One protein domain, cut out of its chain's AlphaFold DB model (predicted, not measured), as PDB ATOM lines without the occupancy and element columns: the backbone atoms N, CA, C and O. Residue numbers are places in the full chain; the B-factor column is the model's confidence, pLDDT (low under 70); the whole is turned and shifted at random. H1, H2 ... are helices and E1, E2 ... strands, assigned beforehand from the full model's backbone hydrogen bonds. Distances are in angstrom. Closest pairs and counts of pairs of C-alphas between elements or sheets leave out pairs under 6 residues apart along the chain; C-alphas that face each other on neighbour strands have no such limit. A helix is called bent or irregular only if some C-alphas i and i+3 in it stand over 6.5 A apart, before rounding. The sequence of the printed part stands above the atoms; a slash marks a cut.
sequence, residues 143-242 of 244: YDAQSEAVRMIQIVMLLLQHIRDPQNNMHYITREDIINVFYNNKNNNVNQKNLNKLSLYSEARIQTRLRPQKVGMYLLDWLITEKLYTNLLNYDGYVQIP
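This is residues 143 to 242 of the 244 residues of the protein "Sgs1p" of Rhizophagus irregularis (strain DAOM 197198w) (UniProt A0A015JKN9). Long helix H1 is crossed by H2 and H5, which pack on it and on each other. Small H3 packs on H2, and strand E1 lies at the opposite end, beside residues 143 to 144. The 100 printed residues hold five named helices, then one strand: mostly helix, compact, radius of gyration of the C-alphas 13.3 A, spans 38 by 27 by 20 A.

Find C-alpha 146 at (160.347, 180.453, 146.024); H1 runs to 164, 27.4 A. Then come H2, 175 to 183, H3, 188 to 192, H4, 199 to 202, and H5, 213 to 225, 18.4 A. E1, 238 to 241, ends at (155.336, 174.091, 135.471).

H2, the hub, touches H1 at C-alphas 182 and 152, 6.4 A, a steep tilt of 55 degrees. It touches H5 at C-alphas 179 and 217, 6.7 A, and H3 at C-alphas 177 and 190, 6.9 A. H5 touches H1 with 219 to 223 alone, C-alphas 220 and 152 closest at 7.1 A, at 72 degrees, only just about perpendicular. H4 is close to H2 but not clearly touching, C-alphas 201 and 181 being 6.3 A apart. E1 pairs with no named strand. In H1, H2, H3 and H5 every O i to N i+4 pair is within hydrogen-bond range; H4 is too short for one.

C-alphas 167 and 242 are farthest apart, 42.1 A. The printed part has no cut; H5 to E1 is a long link. pLDDT is under 70 in 29 residues, among them 227 to 242.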
ATOM      1  N   TYR A 143     158.476 179.181 136.170       83.25
ATOM      2  CA  TYR A 143     157.829 179.835 137.298       83.25
ATOM      3  C   TYR A 143     158.777 179.877 138.495       83.25
ATOM      4  O   TYR A 143     159.408 178.880 138.852       83.25
ATOM      5  N   ASP A 144     158.872 181.044 139.120       83.81
ATOM      6  CA  ASP A 144     159.554 181.177 140.398       83.81
ATOM      7  C   ASP A 144     158.632 180.679 141.515       83.81
ATOM      8  O   ASP A 144     157.589 181.271 141.791       83.81
ATOM      9  N   ALA A 145     159.021 179.559 142.123       86.31
ATOM     10  CA  ALA A 145     158.269 178.885 143.171       86.31
ATOM     11  C   ALA A 145     158.864 179.134 144.566       86.31
ATOM     12  O   ALA A 145     158.561 178.382 145.495       86.31
ATOM     13  N   GLN A 146     159.713 180.155 144.740       86.00
ATOM     14  CA  GLN A 146     160.347 180.453 146.024       86.00
ATOM     15  C   GLN A 146     159.316 180.639 147.145       86.00
ATOM     16  O   GLN A 146     159.448 180.052 148.223       86.00
ATOM     17  N   SER A 147     158.253 181.408 146.891       84.69
ATOM     18  CA  SER A 147     157.212 181.674 147.892       84.69
ATOM     19  C   SER A 147     156.492 180.391 148.332       84.69
ATOM     20  O   SER A 147     156.229 180.169 149.517       84.69
ATOM     21  N   GLU A 148     156.242 179.492 147.383       87.75
ATOM     22  CA  GLU A 148     155.663 178.178 147.603       87.75
ATOM     23  C   GLU A 148     156.609 177.242 148.350       87.75
ATOM     24  O   GLU A 148     156.160 176.518 149.240       87.75
ATOM     25  N   ALA A 149     157.902 177.263 148.030       87.94
ATOM     26  CA  ALA A 149     158.916 176.475 148.717       87.94
ATOM     27  C   ALA A 149     159.017 176.877 150.195       87.94
ATOM     28  O   ALA A 149     158.938 176.016 151.075       87.94
ATOM     29  N   VAL A 150     159.091 178.180 150.483       85.94
ATOM     30  CA  VAL A 150     159.101 178.709 151.857       85.94
ATOM     31  C   VAL A 150     157.832 178.297 152.600       85.94
ATOM     32  O   VAL A 150     157.907 177.777 153.717       85.94
ATOM     33  N   ARG A 151     156.663 178.445 151.969       86.94
ATOM     34  CA  ARG A 151     155.386 178.025 152.559       86.94
ATOM     35  C   ARG A 151     155.352 176.523 152.852       86.94
ATOM     36  O   ARG A 151     154.877 176.121 153.914       86.94
ATOM     37  N   MET A 152     155.856 175.689 151.942       88.75
ATOM     38  CA  MET A 152     155.936 174.238 152.131       88.75
ATOM     39  C   MET A 152     156.778 173.893 153.366       88.75
ATOM     40  O   MET A 152     156.362 173.080 154.189       88.75
ATOM     41  N   ILE A 153     157.923 174.555 153.547       86.69
ATOM     42  CA  ILE A 153     158.798 174.354 154.711       86.69
ATOM     43  C   ILE A 153     158.111 174.777 156.004       86.69
ATOM     44  O   ILE A 153     158.147 174.030 156.981       86.69
ATOM     45  N   GLN A 154     157.461 175.942 156.017       85.69
ATOM     46  CA  GLN A 154     156.720 176.418 157.187       85.69
ATOM     47  C   GLN A 154     155.636 175.417 157.599       85.69
ATOM     48  O   GLN A 154     155.508 175.096 158.781       85.69
ATOM     49  N   ILE A 155     154.906 174.858 156.628       86.94
ATOM     50  CA  ILE A 155     153.914 173.806 156.874       86.94
ATOM     51  C   ILE A 155     154.576 172.571 157.483       86.94
ATOM     52  O   ILE A 155     154.096 172.081 158.502       86.94
ATOM     53  N   VAL A 156     155.683 172.088 156.912       85.56
ATOM     54  CA  VAL A 156     156.428 170.941 157.459       85.56
ATOM     55  C   VAL A 156     156.871 171.211 158.901       85.56
ATOM     56  O   VAL A 156     156.696 170.350 159.761       85.56
ATOM     57  N   MET A 157     157.392 172.403 159.200       83.31
ATOM     58  CA  MET A 157     157.829 172.776 160.550       83.31
ATOM     59  C   MET A 157     156.671 172.804 161.552       83.31
ATOM     60  O   MET A 157     156.795 172.219 162.629       83.31
ATOM     61  N   LEU A 158     155.537 173.421 161.201       83.88
ATOM     62  CA  LEU A 158     154.349 173.437 162.062       83.88
ATOM     63  C   LEU A 158     153.816 172.030 162.318       83.88
ATOM     64  O   LEU A 158     153.478 171.672 163.443       83.88
ATOM     65  N   LEU A 159     153.766 171.218 161.271       81.25
ATOM     66  CA  LEU A 159     153.321 169.837 161.341       81.25
ATOM     67  C   LEU A 159     154.220 169.001 162.265       81.25
ATOM     68  O   LEU A 159     153.715 168.273 163.117       81.25
ATOM     69  N   LEU A 160     155.542 169.162 162.178       80.31
ATOM     70  CA  LEU A 160     156.487 168.509 163.088       80.31
ATOM     71  C   LEU A 160     156.339 168.980 164.542       80.31
ATOM     72  O   LEU A 160     156.487 168.166 165.453       80.31
ATOM     73  N   GLN A 161     156.042 170.261 164.778       79.38
ATOM     74  CA  GLN A 161     155.724 170.762 166.120       79.38
ATOM     75  C   GLN A 161     154.434 170.131 166.654       79.38
ATOM     76  O   GLN A 161     154.399 169.712 167.807       79.38
ATOM     77  N   HIS A 162     153.415 169.985 165.803       76.62
ATOM     78  CA  HIS A 162     152.131 169.396 166.179       76.62
ATOM     79  C   HIS A 162     152.248 167.917 166.590       76.62
ATOM     80  O   HIS A 162     151.601 167.518 167.552       76.62
ATOM     81  N   ILE A 163     153.111 167.120 165.930       74.56
ATOM     82  CA  ILE A 163     153.409 165.725 166.343       74.56
ATOM     83  C   ILE A 163     154.074 165.668 167.723       74.56
ATOM     84  O   ILE A 163     153.851 164.734 168.487       74.56
ATOM     85  N   ARG A 164     154.973 166.615 168.018       72.56
ATOM     86  CA  ARG A 164     155.782 166.591 169.247       72.56
ATOM     87  C   ARG A 164     154.983 166.947 170.496       72.56
ATOM     88  O   ARG A 164     155.455 166.673 171.594       72.56
ATOM     89  N   ASP A 165     153.825 167.574 170.333       73.44
ATOM     90  CA  ASP A 165     152.948 167.948 171.432       73.44
ATOM     91  C   ASP A 165     152.162 166.718 171.936       73.44
ATOM     92  O   ASP A 165     151.334 166.175 171.197       73.44
ATOM     93  N   PRO A 166     152.385 166.280 173.192       68.81
ATOM     94  CA  PRO A 166     151.748 165.094 173.767       68.81
ATOM     95  C   PRO A 166     150.220 165.173 173.857       68.81
ATOM     96  O   PRO A 166     149.575 164.145 174.050       68.81
ATOM     97  N   GLN A 167     149.635 166.372 173.769       71.19
ATOM     98  CA  GLN A 167     148.181 166.559 173.808       71.19
ATOM     99  C   GLN A 167     147.509 166.209 172.475       71.19
ATOM    100  O   GLN A 167     146.295 165.990 172.434       71.19
ATOM    101  N   ASN A 168     148.279 166.136 171.385       68.31
ATOM    102  CA  ASN A 168     147.759 165.823 170.065       68.31
ATOM    103  C   ASN A 168     147.806 164.316 169.816       68.31
ATOM    104  O   ASN A 168     148.830 163.657 169.968       68.31
ATOM    105  N   ASN A 169     146.691 163.764 169.344       64.38
ATOM    106  CA  ASN A 169     146.537 162.329 169.093       64.38
ATOM    107  C   ASN A 169     147.218 161.865 167.781       64.38
ATOM    108  O   ASN A 169     146.784 160.902 167.147       64.38
ATOM    109  N   MET A 170     148.227 162.603 167.304       67.56
ATOM    110  CA  MET A 170     148.846 162.423 165.990       67.56
ATOM    111  C   MET A 170     150.299 161.968 166.135       67.56
ATOM    112  O   MET A 170     151.189 162.765 166.409       67.56
ATOM    113  N   HIS A 171     150.546 160.679 165.894       66.69
ATOM    114  CA  HIS A 171     151.861 160.056 166.104       66.69
ATOM    115  C   HIS A 171     152.757 160.005 164.856       66.69
ATOM    116  O   HIS A 171     153.939 159.684 164.962       66.69
ATOM    117  N   TYR A 172     152.220 160.288 163.666       71.38
ATOM    118  CA  TYR A 172     152.982 160.275 162.415       71.38
ATOM    119  C   TYR A 172     152.393 161.240 161.384       71.38
ATOM    120  O   TYR A 172     151.201 161.553 161.413       71.38
ATOM    121  N   ILE A 173     153.233 161.673 160.441       78.38
ATOM    122  CA  ILE A 173     152.848 162.511 159.302       78.38
ATOM    123  C   ILE A 173     153.325 161.873 158.011       78.38
ATOM    124  O   ILE A 173     154.451 161.389 157.905       78.38
ATOM    125  N   THR A 174     152.446 161.889 157.019       82.81
ATOM    126  CA  THR A 174     152.722 161.418 155.667       82.81
ATOM    127  C   THR A 174     152.972 162.596 154.728       82.81
ATOM    128  O   THR A 174     152.550 163.726 154.983       82.81
ATOM    129  N   ARG A 175     153.621 162.330 153.589       83.19
ATOM    130  CA  ARG A 175     153.776 163.330 152.517       83.19
ATOM    131  C   ARG A 175     152.426 163.858 152.036       83.19
ATOM    132  O   ARG A 175     152.286 165.044 151.761       83.19
ATOM    133  N   GLU A 176     151.427 162.984 151.968       84.94
ATOM    134  CA  GLU A 176     150.086 163.355 151.535       84.94
ATOM    135  C   GLU A 176     149.433 164.355 152.494       84.94
ATOM    136  O   GLU A 176     148.787 165.292 152.040       84.94
ATOM    137  N   ASP A 177     149.652 164.221 153.807       84.06
ATOM    138  CA  ASP A 177     149.157 165.186 154.798       84.06
ATOM    139  C   ASP A 177     149.731 166.587 154.548       84.06
ATOM    140  O   ASP A 177     148.981 167.562 154.504       84.06
ATOM    141  N   ILE A 178     151.046 166.678 154.319       87.56
ATOM    142  CA  ILE A 178     151.741 167.943 154.033       87.56
ATOM    143  C   ILE A 178     151.157 168.587 152.776       87.56
ATOM    144  O   ILE A 178     150.791 169.761 152.784       87.56
ATOM    145  N   ILE A 179     151.017 167.806 151.704       88.69
ATOM    146  CA  ILE A 179     150.460 168.287 150.442       88.69
ATOM    147  C   ILE A 179     148.990 168.693 150.603       88.69
ATOM    148  O   ILE A 179     148.575 169.718 150.068       88.69
ATOM    149  N   ASN A 180     148.194 167.948 151.367       87.69
ATOM    150  CA  ASN A 180     146.802 168.305 151.617       87.69
ATOM    151  C   ASN A 180     146.684 169.641 152.359       87.69
ATOM    152  O   ASN A 180     145.835 170.452 151.995       87.69
ATOM    153  N   VAL A 181     147.563 169.915 153.327       87.19
ATOM    154  CA  VAL A 181     147.640 171.230 153.984       87.19
ATOM    155  C   VAL A 181     148.107 172.308 153.001       87.19
ATOM    156  O   VAL A 181     147.495 173.371 152.925       87.19
ATOM    157  N   PHE A 182     149.131 172.027 152.191       88.06
ATOM    158  CA  PHE A 182     149.682 172.969 151.209       88.06
ATOM    159  C   PHE A 182     148.651 173.429 150.165       88.06
ATOM    160  O   PHE A 182     148.562 174.620 149.863       88.06
ATOM    161  N   TYR A 183     147.824 172.508 149.659       87.44
ATOM    162  CA  TYR A 183     146.749 172.809 148.704       87.44
ATOM    163  C   TYR A 183     145.406 173.169 149.360       87.44
ATOM    164  O   TYR A 183     144.466 173.499 148.636       87.44
ATOM    165  N   ASN A 184     145.304 173.135 150.695       85.19
ATOM    166  CA  ASN A 184     144.053 173.319 151.443       85.19
ATOM    167  C   ASN A 184     142.943 172.332 151.013       85.19
ATOM    168  O   ASN A 184     141.777 172.689 150.818       85.19
ATOM    169  N   ASN A 185     143.322 171.068 150.826       86.44
ATOM    170  CA  ASN A 185     142.402 169.997 150.469       86.44
ATOM    171  C   ASN A 185     141.540 169.609 151.677       86.44
ATOM    172  O   ASN A 185     142.050 169.220 152.724       86.44
ATOM    173  N   LYS A 186     140.216 169.628 151.510       82.50
ATOM    174  CA  LYS A 186     139.256 169.227 152.547       82.50
ATOM    175  C   LYS A 186     138.897 167.749 152.401       82.50
ATOM    176  O   LYS A 186     137.862 167.421 151.828       82.50
ATOM    177  N   ASN A 187     139.758 166.858 152.883       84.75
ATOM    178  CA  ASN A 187     139.498 165.416 152.886       84.75
ATOM    179  C   ASN A 187     139.312 164.863 154.311       84.75
ATOM    180  O   ASN A 187     139.592 165.530 155.309       84.75
ATOM    181  N   ASN A 188     138.817 163.625 154.407       83.06
ATOM    182  CA  ASN A 188     138.545 162.981 155.696       83.06
ATOM    183  C   ASN A 188     139.805 162.869 156.564       83.06
ATOM    184  O   ASN A 188     139.721 163.064 157.772       83.06
ATOM    185  N   ASN A 189     140.965 162.624 155.950       80.94
ATOM    186  CA  ASN A 189     142.247 162.502 156.640       80.94
ATOM    187  C   ASN A 189     142.661 163.823 157.327       80.94
ATOM    188  O   ASN A 189     143.013 163.822 158.505       80.94
ATOM    189  N   VAL A 190     142.509 164.968 156.648       83.12
ATOM    190  CA  VAL A 190     142.749 166.308 157.221       83.12
ATOM    191  C   VAL A 190     141.859 166.573 158.434       83.12
ATOM    192  O   VAL A 190     142.342 167.070 159.453       83.12
ATOM    193  N   ASN A 191     140.578 166.211 158.352       82.06
ATOM    194  CA  ASN A 191     139.635 166.403 159.454       82.06
ATOM    195  C   ASN A 191     139.940 165.474 160.637       82.06
ATOM    196  O   ASN A 191     139.952 165.925 161.779       82.06
ATOM    197  N   GLN A 192     140.225 164.195 160.370       80.69
ATOM    198  CA  GLN A 192     140.575 163.205 161.393       80.69
ATOM    199  C   GLN A 192     141.829 163.610 162.173       80.69
ATOM    200  O   GLN A 192     141.869 163.470 163.394       80.69
ATOM    201  N   LYS A 193     142.830 164.160 161.481       77.44
ATOM    202  CA  LYS A 193     144.085 164.628 162.080       77.44
ATOM    203  C   LYS A 193     144.025 166.068 162.602       77.44
ATOM    204  O   LYS A 193     145.048 166.589 163.024       77.44
ATOM    205  N   ASN A 194     142.857 166.722 162.587       79.62
ATOM    206  CA  ASN A 194     142.676 168.125 162.994       79.62
ATOM    207  C   ASN A 194     143.606 169.130 162.274       79.62
ATOM    208  O   ASN A 194     143.854 170.226 162.780       79.62
ATOM    209  N   LEU A 195     144.093 168.802 161.072       80.94
ATOM    210  CA  LEU A 195     145.040 169.650 160.332       80.94
ATOM    211  C   LEU A 195     144.394 170.955 159.847       80.94
ATOM    212  O   LEU A 195     145.080 171.942 159.594       80.94
ATOM    213  N   ASN A 196     143.064 170.976 159.774       77.50
ATOM    214  CA  ASN A 196     142.264 172.151 159.449       77.50
ATOM    215  C   ASN A 196     142.330 173.273 160.502       77.50
ATOM    216  O   ASN A 196     141.912 174.394 160.216       77.50
ATOM    217  N   LYS A 197     142.820 172.982 161.714       77.94
ATOM    218  CA  LYS A 197     142.944 173.952 162.813       77.94
ATOM    219  C   LYS A 197     144.297 174.671 162.843       77.94
ATOM    220  O   LYS A 197     144.473 175.576 163.653       77.94
ATOM    221  N   LEU A 198     145.251 174.277 161.997       76.06
ATOM    222  CA  LEU A 198     146.568 174.910 161.938       76.06
ATOM    223  C   LEU A 198     146.444 176.362 161.446       76.06
ATOM    224  O   LEU A 198     145.671 176.644 160.532       76.06
ATOM    225  N   SER A 199     147.233 177.279 162.013       72.00
ATOM    226  CA  SER A 199     147.216 178.710 161.655       72.00
ATOM    227  C   SER A 199     147.411 178.945 160.152       72.00
ATOM    228  O   SER A 199     146.624 179.644 159.522       72.00
ATOM    229  N   LEU A 200     148.377 178.257 159.536       69.31
ATOM    230  CA  LEU A 200     148.634 178.334 158.090       69.31
ATOM    231  C   LEU A 200     147.534 177.692 157.222       69.31
ATOM    232  O   LEU A 200     147.473 177.952 156.017       69.31
ATOM    233  N   TYR A 201     146.666 176.852 157.797       64.81
ATOM    234  CA  TYR A 201     145.543 176.247 157.075       64.81
ATOM    235  C   TYR A 201     144.425 177.275 156.829       64.81
ATOM    236  O   TYR A 201     143.768 177.239 155.789       64.81
ATOM    237  N   SER A 202     144.219 178.224 157.750       56.94
ATOM    238  CA  SER A 202     143.197 179.274 157.617       56.94
ATOM    239  C   SER A 202     143.666 180.480 156.789       56.94
ATOM    240  O   SER A 202     142.843 181.122 156.135       56.94
ATOM    241  N   GLU A 203     144.978 180.725 156.704       56.56
ATOM    242  CA  GLU A 203     145.600 181.732 155.820       56.56
ATOM    243  C   GLU A 203     145.501 181.381 154.315       56.56
ATOM    244  O   GLU A 203     145.885 182.154 153.434       56.56
ATOM    245  N   ALA A 204     144.928 180.219 153.985       52.09
ATOM    246  CA  ALA A 204     144.875 179.600 152.666       52.09
ATOM    247  C   ALA A 204     143.911 180.245 151.641       52.09
ATOM    248  O   ALA A 204     143.240 179.546 150.878       52.09
ATOM    249  N   ARG A 205     143.882 181.581 151.558       52.62
ATOM    250  CA  ARG A 205     143.409 182.282 150.347       52.62
ATOM    251  C   ARG A 205     144.453 182.287 149.225       52.62
ATOM    252  O   ARG A 205     144.107 182.578 148.085       52.62
ATOM    253  N   ILE A 206     145.705 181.933 149.519       58.09
ATOM    254  CA  ILE A 206     146.767 181.835 148.513       58.09
ATOM    255  C   ILE A 206     146.623 180.499 147.772       58.09
ATOM    256  O   ILE A 206     147.078 179.453 148.247       58.09
ATOM    257  N   GLN A 207     145.958 180.528 146.615       66.00
ATOM    258  CA  GLN A 207     145.960 179.408 145.674       66.00
ATOM    259  C   GLN A 207     147.353 179.298 145.046       66.00
ATOM    260  O   GLN A 207     147.794 180.204 144.345       66.00
ATOM    261  N   THR A 208     148.053 178.194 145.312       75.81
ATOM    262  CA  THR A 208     149.337 177.905 144.658       75.81
ATOM    263  C   THR A 208     149.144 177.689 143.156       75.81
ATOM    264  O   THR A 208     148.169 177.063 142.724       75.81
ATOM    265  N   ARG A 209     150.108 178.176 142.368       80.75
ATOM    266  CA  ARG A 209     150.176 177.945 140.920       80.75
ATOM    267  C   ARG A 209     150.785 176.593 140.555       80.75
ATOM    268  O   ARG A 209     150.696 176.189 139.400       80.75
ATOM    269  N   LEU A 210     151.347 175.866 141.525       83.44
ATOM    270  CA  LEU A 210     151.917 174.535 141.324       83.44
ATOM    271  C   LEU A 210     150.796 173.527 141.059       83.44
ATOM    272  O   LEU A 210     150.335 172.839 141.962       83.44
ATOM    273  N   ARG A 211     150.302 173.445 139.829       82.25
ATOM    274  CA  ARG A 211     149.276 172.480 139.422       82.25
ATOM    275  C   ARG A 211     149.836 171.591 138.305       82.25
ATOM    276  O   ARG A 211     150.583 172.079 137.465       82.25
ATOM    277  N   PRO A 212     149.495 170.289 138.280       86.25
ATOM    278  CA  PRO A 212     148.647 169.575 139.236       86.25
ATOM    279  C   PRO A 212     149.396 169.229 140.536       86.25
ATOM    280  O   PRO A 212     150.587 169.487 140.660       86.25
ATOM    281  N   GLN A 213     148.704 168.619 141.506       86.50
ATOM    282  CA  GLN A 213     149.228 168.305 142.852       86.50
ATOM    283  C   GLN A 213     150.562 167.530 142.849       86.50
ATOM    284  O   GLN A 213     151.364 167.669 143.771       86.50
ATOM    285  N   LYS A 214     150.837 166.768 141.782       85.38
ATOM    286  CA  LYS A 214     152.120 166.080 141.565       85.38
ATOM    287  C   LYS A 214     153.328 167.028 141.533       85.38
ATOM    288  O   LYS A 214     154.399 166.636 141.969       85.38
ATOM    289  N   VAL A 215     153.152 168.272 141.078       87.81
ATOM    290  CA  VAL A 215     154.216 169.293 141.063       87.81
ATOM    291  C   VAL A 215     154.566 169.713 142.490       87.81
ATOM    292  O   VAL A 215     155.738 169.798 142.838       87.81
ATOM    293  N   GLY A 216     153.562 169.898 143.353       89.31
ATOM    294  CA  GLY A 216     153.795 170.153 144.775       89.31
ATOM    295  C   GLY A 216     154.457 168.970 145.484       89.31
ATOM    296  O   GLY A 216     155.323 169.179 146.328       89.31
ATOM    297  N   MET A 217     154.101 167.732 145.117       88.25
ATOM    298  CA  MET A 217     154.769 166.531 145.639       88.25
ATOM    299  C   MET A 217     156.245 166.478 145.223       88.25
ATOM    300  O   MET A 217     157.100 166.216 146.064       88.25
ATOM    301  N   TYR A 218     156.547 166.784 143.957       89.19
ATOM    302  CA  TYR A 218     157.921 166.889 143.464       89.19
ATOM    303  C   TYR A 218     158.719 167.942 144.243       89.19
ATOM    304  O   TYR A 218     159.808 167.645 144.725       89.19
ATOM    305  N   LEU A 219     158.148 169.137 144.446       88.94
ATOM    306  CA  LEU A 219     158.774 170.192 145.248       88.94
ATOM    307  C   LEU A 219     159.058 169.720 146.681       88.94
ATOM    308  O   LEU A 219     160.157 169.926 147.187       88.94
ATOM    309  N   LEU A 220     158.094 169.064 147.335       88.88
ATOM    310  CA  LEU A 220     158.283 168.528 148.682       88.88
ATOM    311  C   LEU A 220     159.431 167.509 148.733       88.88
ATOM    312  O   LEU A 220     160.288 167.594 149.612       88.88
ATOM    313  N   ASP A 221     159.471 166.562 147.795       87.06
ATOM    314  CA  ASP A 221     160.534 165.558 147.745       87.06
ATOM    315  C   ASP A 221     161.901 166.181 147.435       87.06
ATOM    316  O   ASP A 221     162.898 165.773 148.034       87.06
ATOM    317  N   TRP A 222     161.957 167.192 146.567       87.00
ATOM    318  CA  TRP A 222     163.177 167.947 146.281       87.00
ATOM    319  C   TRP A 222     163.699 168.669 147.534       87.00
ATOM    320  O   TRP A 222     164.859 168.487 147.908       87.00
ATOM    321  N   LEU A 223     162.826 169.383 148.257       86.50
ATOM    322  CA  LEU A 223     163.161 170.082 149.507       86.50
ATOM    323  C   LEU A 223     163.688 169.135 150.594       86.50
ATOM    324  O   LEU A 223     164.646 169.458 151.302       86.50
ATOM    325  N   ILE A 224     163.060 167.962 150.730       80.88
ATOM    326  CA  ILE A 224     163.494 166.917 151.666       80.88
ATOM    327  C   ILE A 224     164.854 166.366 151.241       80.88
ATOM    328  O   ILE A 224     165.747 166.205 152.077       80.88
ATOM    329  N   THR A 225     165.012 166.069 149.949       79.69
ATOM    330  CA  THR A 225     166.210 165.428 149.412       79.69
ATOM    331  C   THR A 225     167.415 166.332 149.593       79.69
ATOM    332  O   THR A 225     168.375 165.903 150.233       79.69
ATOM    333  N   GLU A 226     167.343 167.588 149.148       74.88
ATOM    334  CA  GLU A 226     168.426 168.580 149.240       74.88
ATOM    335  C   GLU A 226     168.720 169.060 150.669       74.88
ATOM    336  O   GLU A 226     169.575 169.918 150.882       74.88
ATOM    337  N   LYS A 227     168.049 168.486 151.679       64.12
ATOM    338  CA  LYS A 227     168.152 168.874 153.096       64.12
ATOM    339  C   LYS A 227     167.933 170.368 153.316       64.12
ATOM    340  O   LYS A 227     168.332 170.925 154.337       64.12
ATOM    341  N   LEU A 228     167.261 171.032 152.383       52.72
ATOM    342  CA  LEU A 228     167.120 172.472 152.434       52.72
ATOM    343  C   LEU A 228     166.182 172.913 153.563       52.72
ATOM    344  O   LEU A 228     166.229 174.071 153.950       52.72
ATOM    345  N   TYR A 229     165.436 172.002 154.199       49.84
ATOM    346  CA  TYR A 229     164.716 172.290 155.443       49.84
ATOM    347  C   TYR A 229     165.614 172.845 156.572       49.84
ATOM    348  O   TYR A 229     165.088 173.497 157.472       49.84
ATOM    349  N   THR A 230     166.941 172.629 156.537       41.84
ATOM    350  CA  THR A 230     167.891 173.274 157.467       41.84
ATOM    351  C   THR A 230     168.525 174.559 156.928       41.84
ATOM    352  O   THR A 230     168.992 175.363 157.727       41.84
ATOM    353  N   ASN A 231     168.543 174.772 155.605       35.12
ATOM    354  CA  ASN A 231     169.356 175.810 154.946       35.12
ATOM    355  C   ASN A 231     168.538 176.910 154.227       35.12
ATOM    356  O   ASN A 231     169.101 177.940 153.863       35.12
ATOM    357  N   LEU A 232     167.225 176.737 154.020       36.59
ATOM    358  CA  LEU A 232     166.386 177.596 153.157       36.59
ATOM    359  C   LEU A 232     165.979 178.961 153.723       36.59
ATOM    360  O   LEU A 232     165.130 179.625 153.138       36.59
ATOM    361  N   LEU A 233     166.607 179.443 154.796       36.19
ATOM    362  CA  LEU A 233     166.464 180.860 155.143       36.19
ATOM    363  C   LEU A 233     167.218 181.790 154.164       36.19
ATOM    364  O   LEU A 233     167.037 182.993 154.271       36.19
ATOM    365  N   ASN A 234     168.004 181.260 153.204       30.66
ATOM    366  CA  ASN A 234     168.889 182.058 152.337       30.66
ATOM    367  C   ASN A 234     169.019 181.602 150.852       30.66
ATOM    368  O   ASN A 234     170.066 181.865 150.264       30.66
ATOM    369  N   TYR A 235     168.061 180.902 150.216       30.83
ATOM    370  CA  TYR A 235     168.258 180.465 148.809       30.83
ATOM    371  C   TYR A 235     167.017 180.553 147.900       30.83
ATOM    372  O   TYR A 235     165.901 180.266 148.335       30.83
ATOM    373  N   ASP A 236     167.258 180.895 146.629       33.31
ATOM    374  CA  ASP A 236     166.274 181.058 145.548       33.31
ATOM    375  C   ASP A 236     166.164 179.755 144.728       33.31
ATOM    376  O   ASP A 236     167.169 179.241 144.233       33.31
ATOM    377  N   GLY A 237     164.961 179.188 144.591       36.31
ATOM    378  CA  GLY A 237     164.725 177.932 143.867       36.31
ATOM    379  C   GLY A 237     163.577 178.053 142.864       36.31
ATOM    380  O   GLY A 237     162.456 178.381 143.244       36.31
ATOM    381  N   TYR A 238     163.849 177.750 141.592       33.53
ATOM    382  CA  TYR A 238     162.885 177.812 140.483       33.53
ATOM    383  C   TYR A 238     162.324 176.418 140.155       33.53
ATOM    384  O   TYR A 238     163.056 175.432 140.207       33.53
ATOM    385  N   VAL A 239     161.043 176.325 139.774       36.38
ATOM    386  CA  VAL A 239     160.388 175.065 139.357       36.38
ATOM    387  C   VAL A 239     159.647 175.286 138.034       36.38
ATOM    388  O   VAL A 239     158.846 176.209 137.907       36.38
ATOM    389  N   GLN A 240     159.876 174.432 137.033       32.91
ATOM    390  CA  GLN A 240     159.161 174.500 135.750       32.91
ATOM    391  C   GLN A 240     157.773 173.854 135.858       32.91
ATOM    392  O   GLN A 240     157.639 172.735 136.356       32.91
ATOM    393  N   ILE A 241     156.733 174.547 135.383       32.09
ATOM    394  CA  ILE A 241     155.336 174.091 135.471       32.09
ATOM    395  C   ILE A 241     154.761 173.941 134.049       32.09
ATOM    396  O   ILE A 241     154.908 174.868 133.248       32.09
ATOM    397  N   PRO A 242     154.081 172.819 133.722       28.92
ATOM    398  CA  PRO A 242     153.314 172.701 132.482       28.92
ATOM    399  C   PRO A 242     152.198 173.754 132.428       28.92
ATOM    400  O   PRO A 242     151.464 173.907 133.405       28.92
TER     401      PRO A 242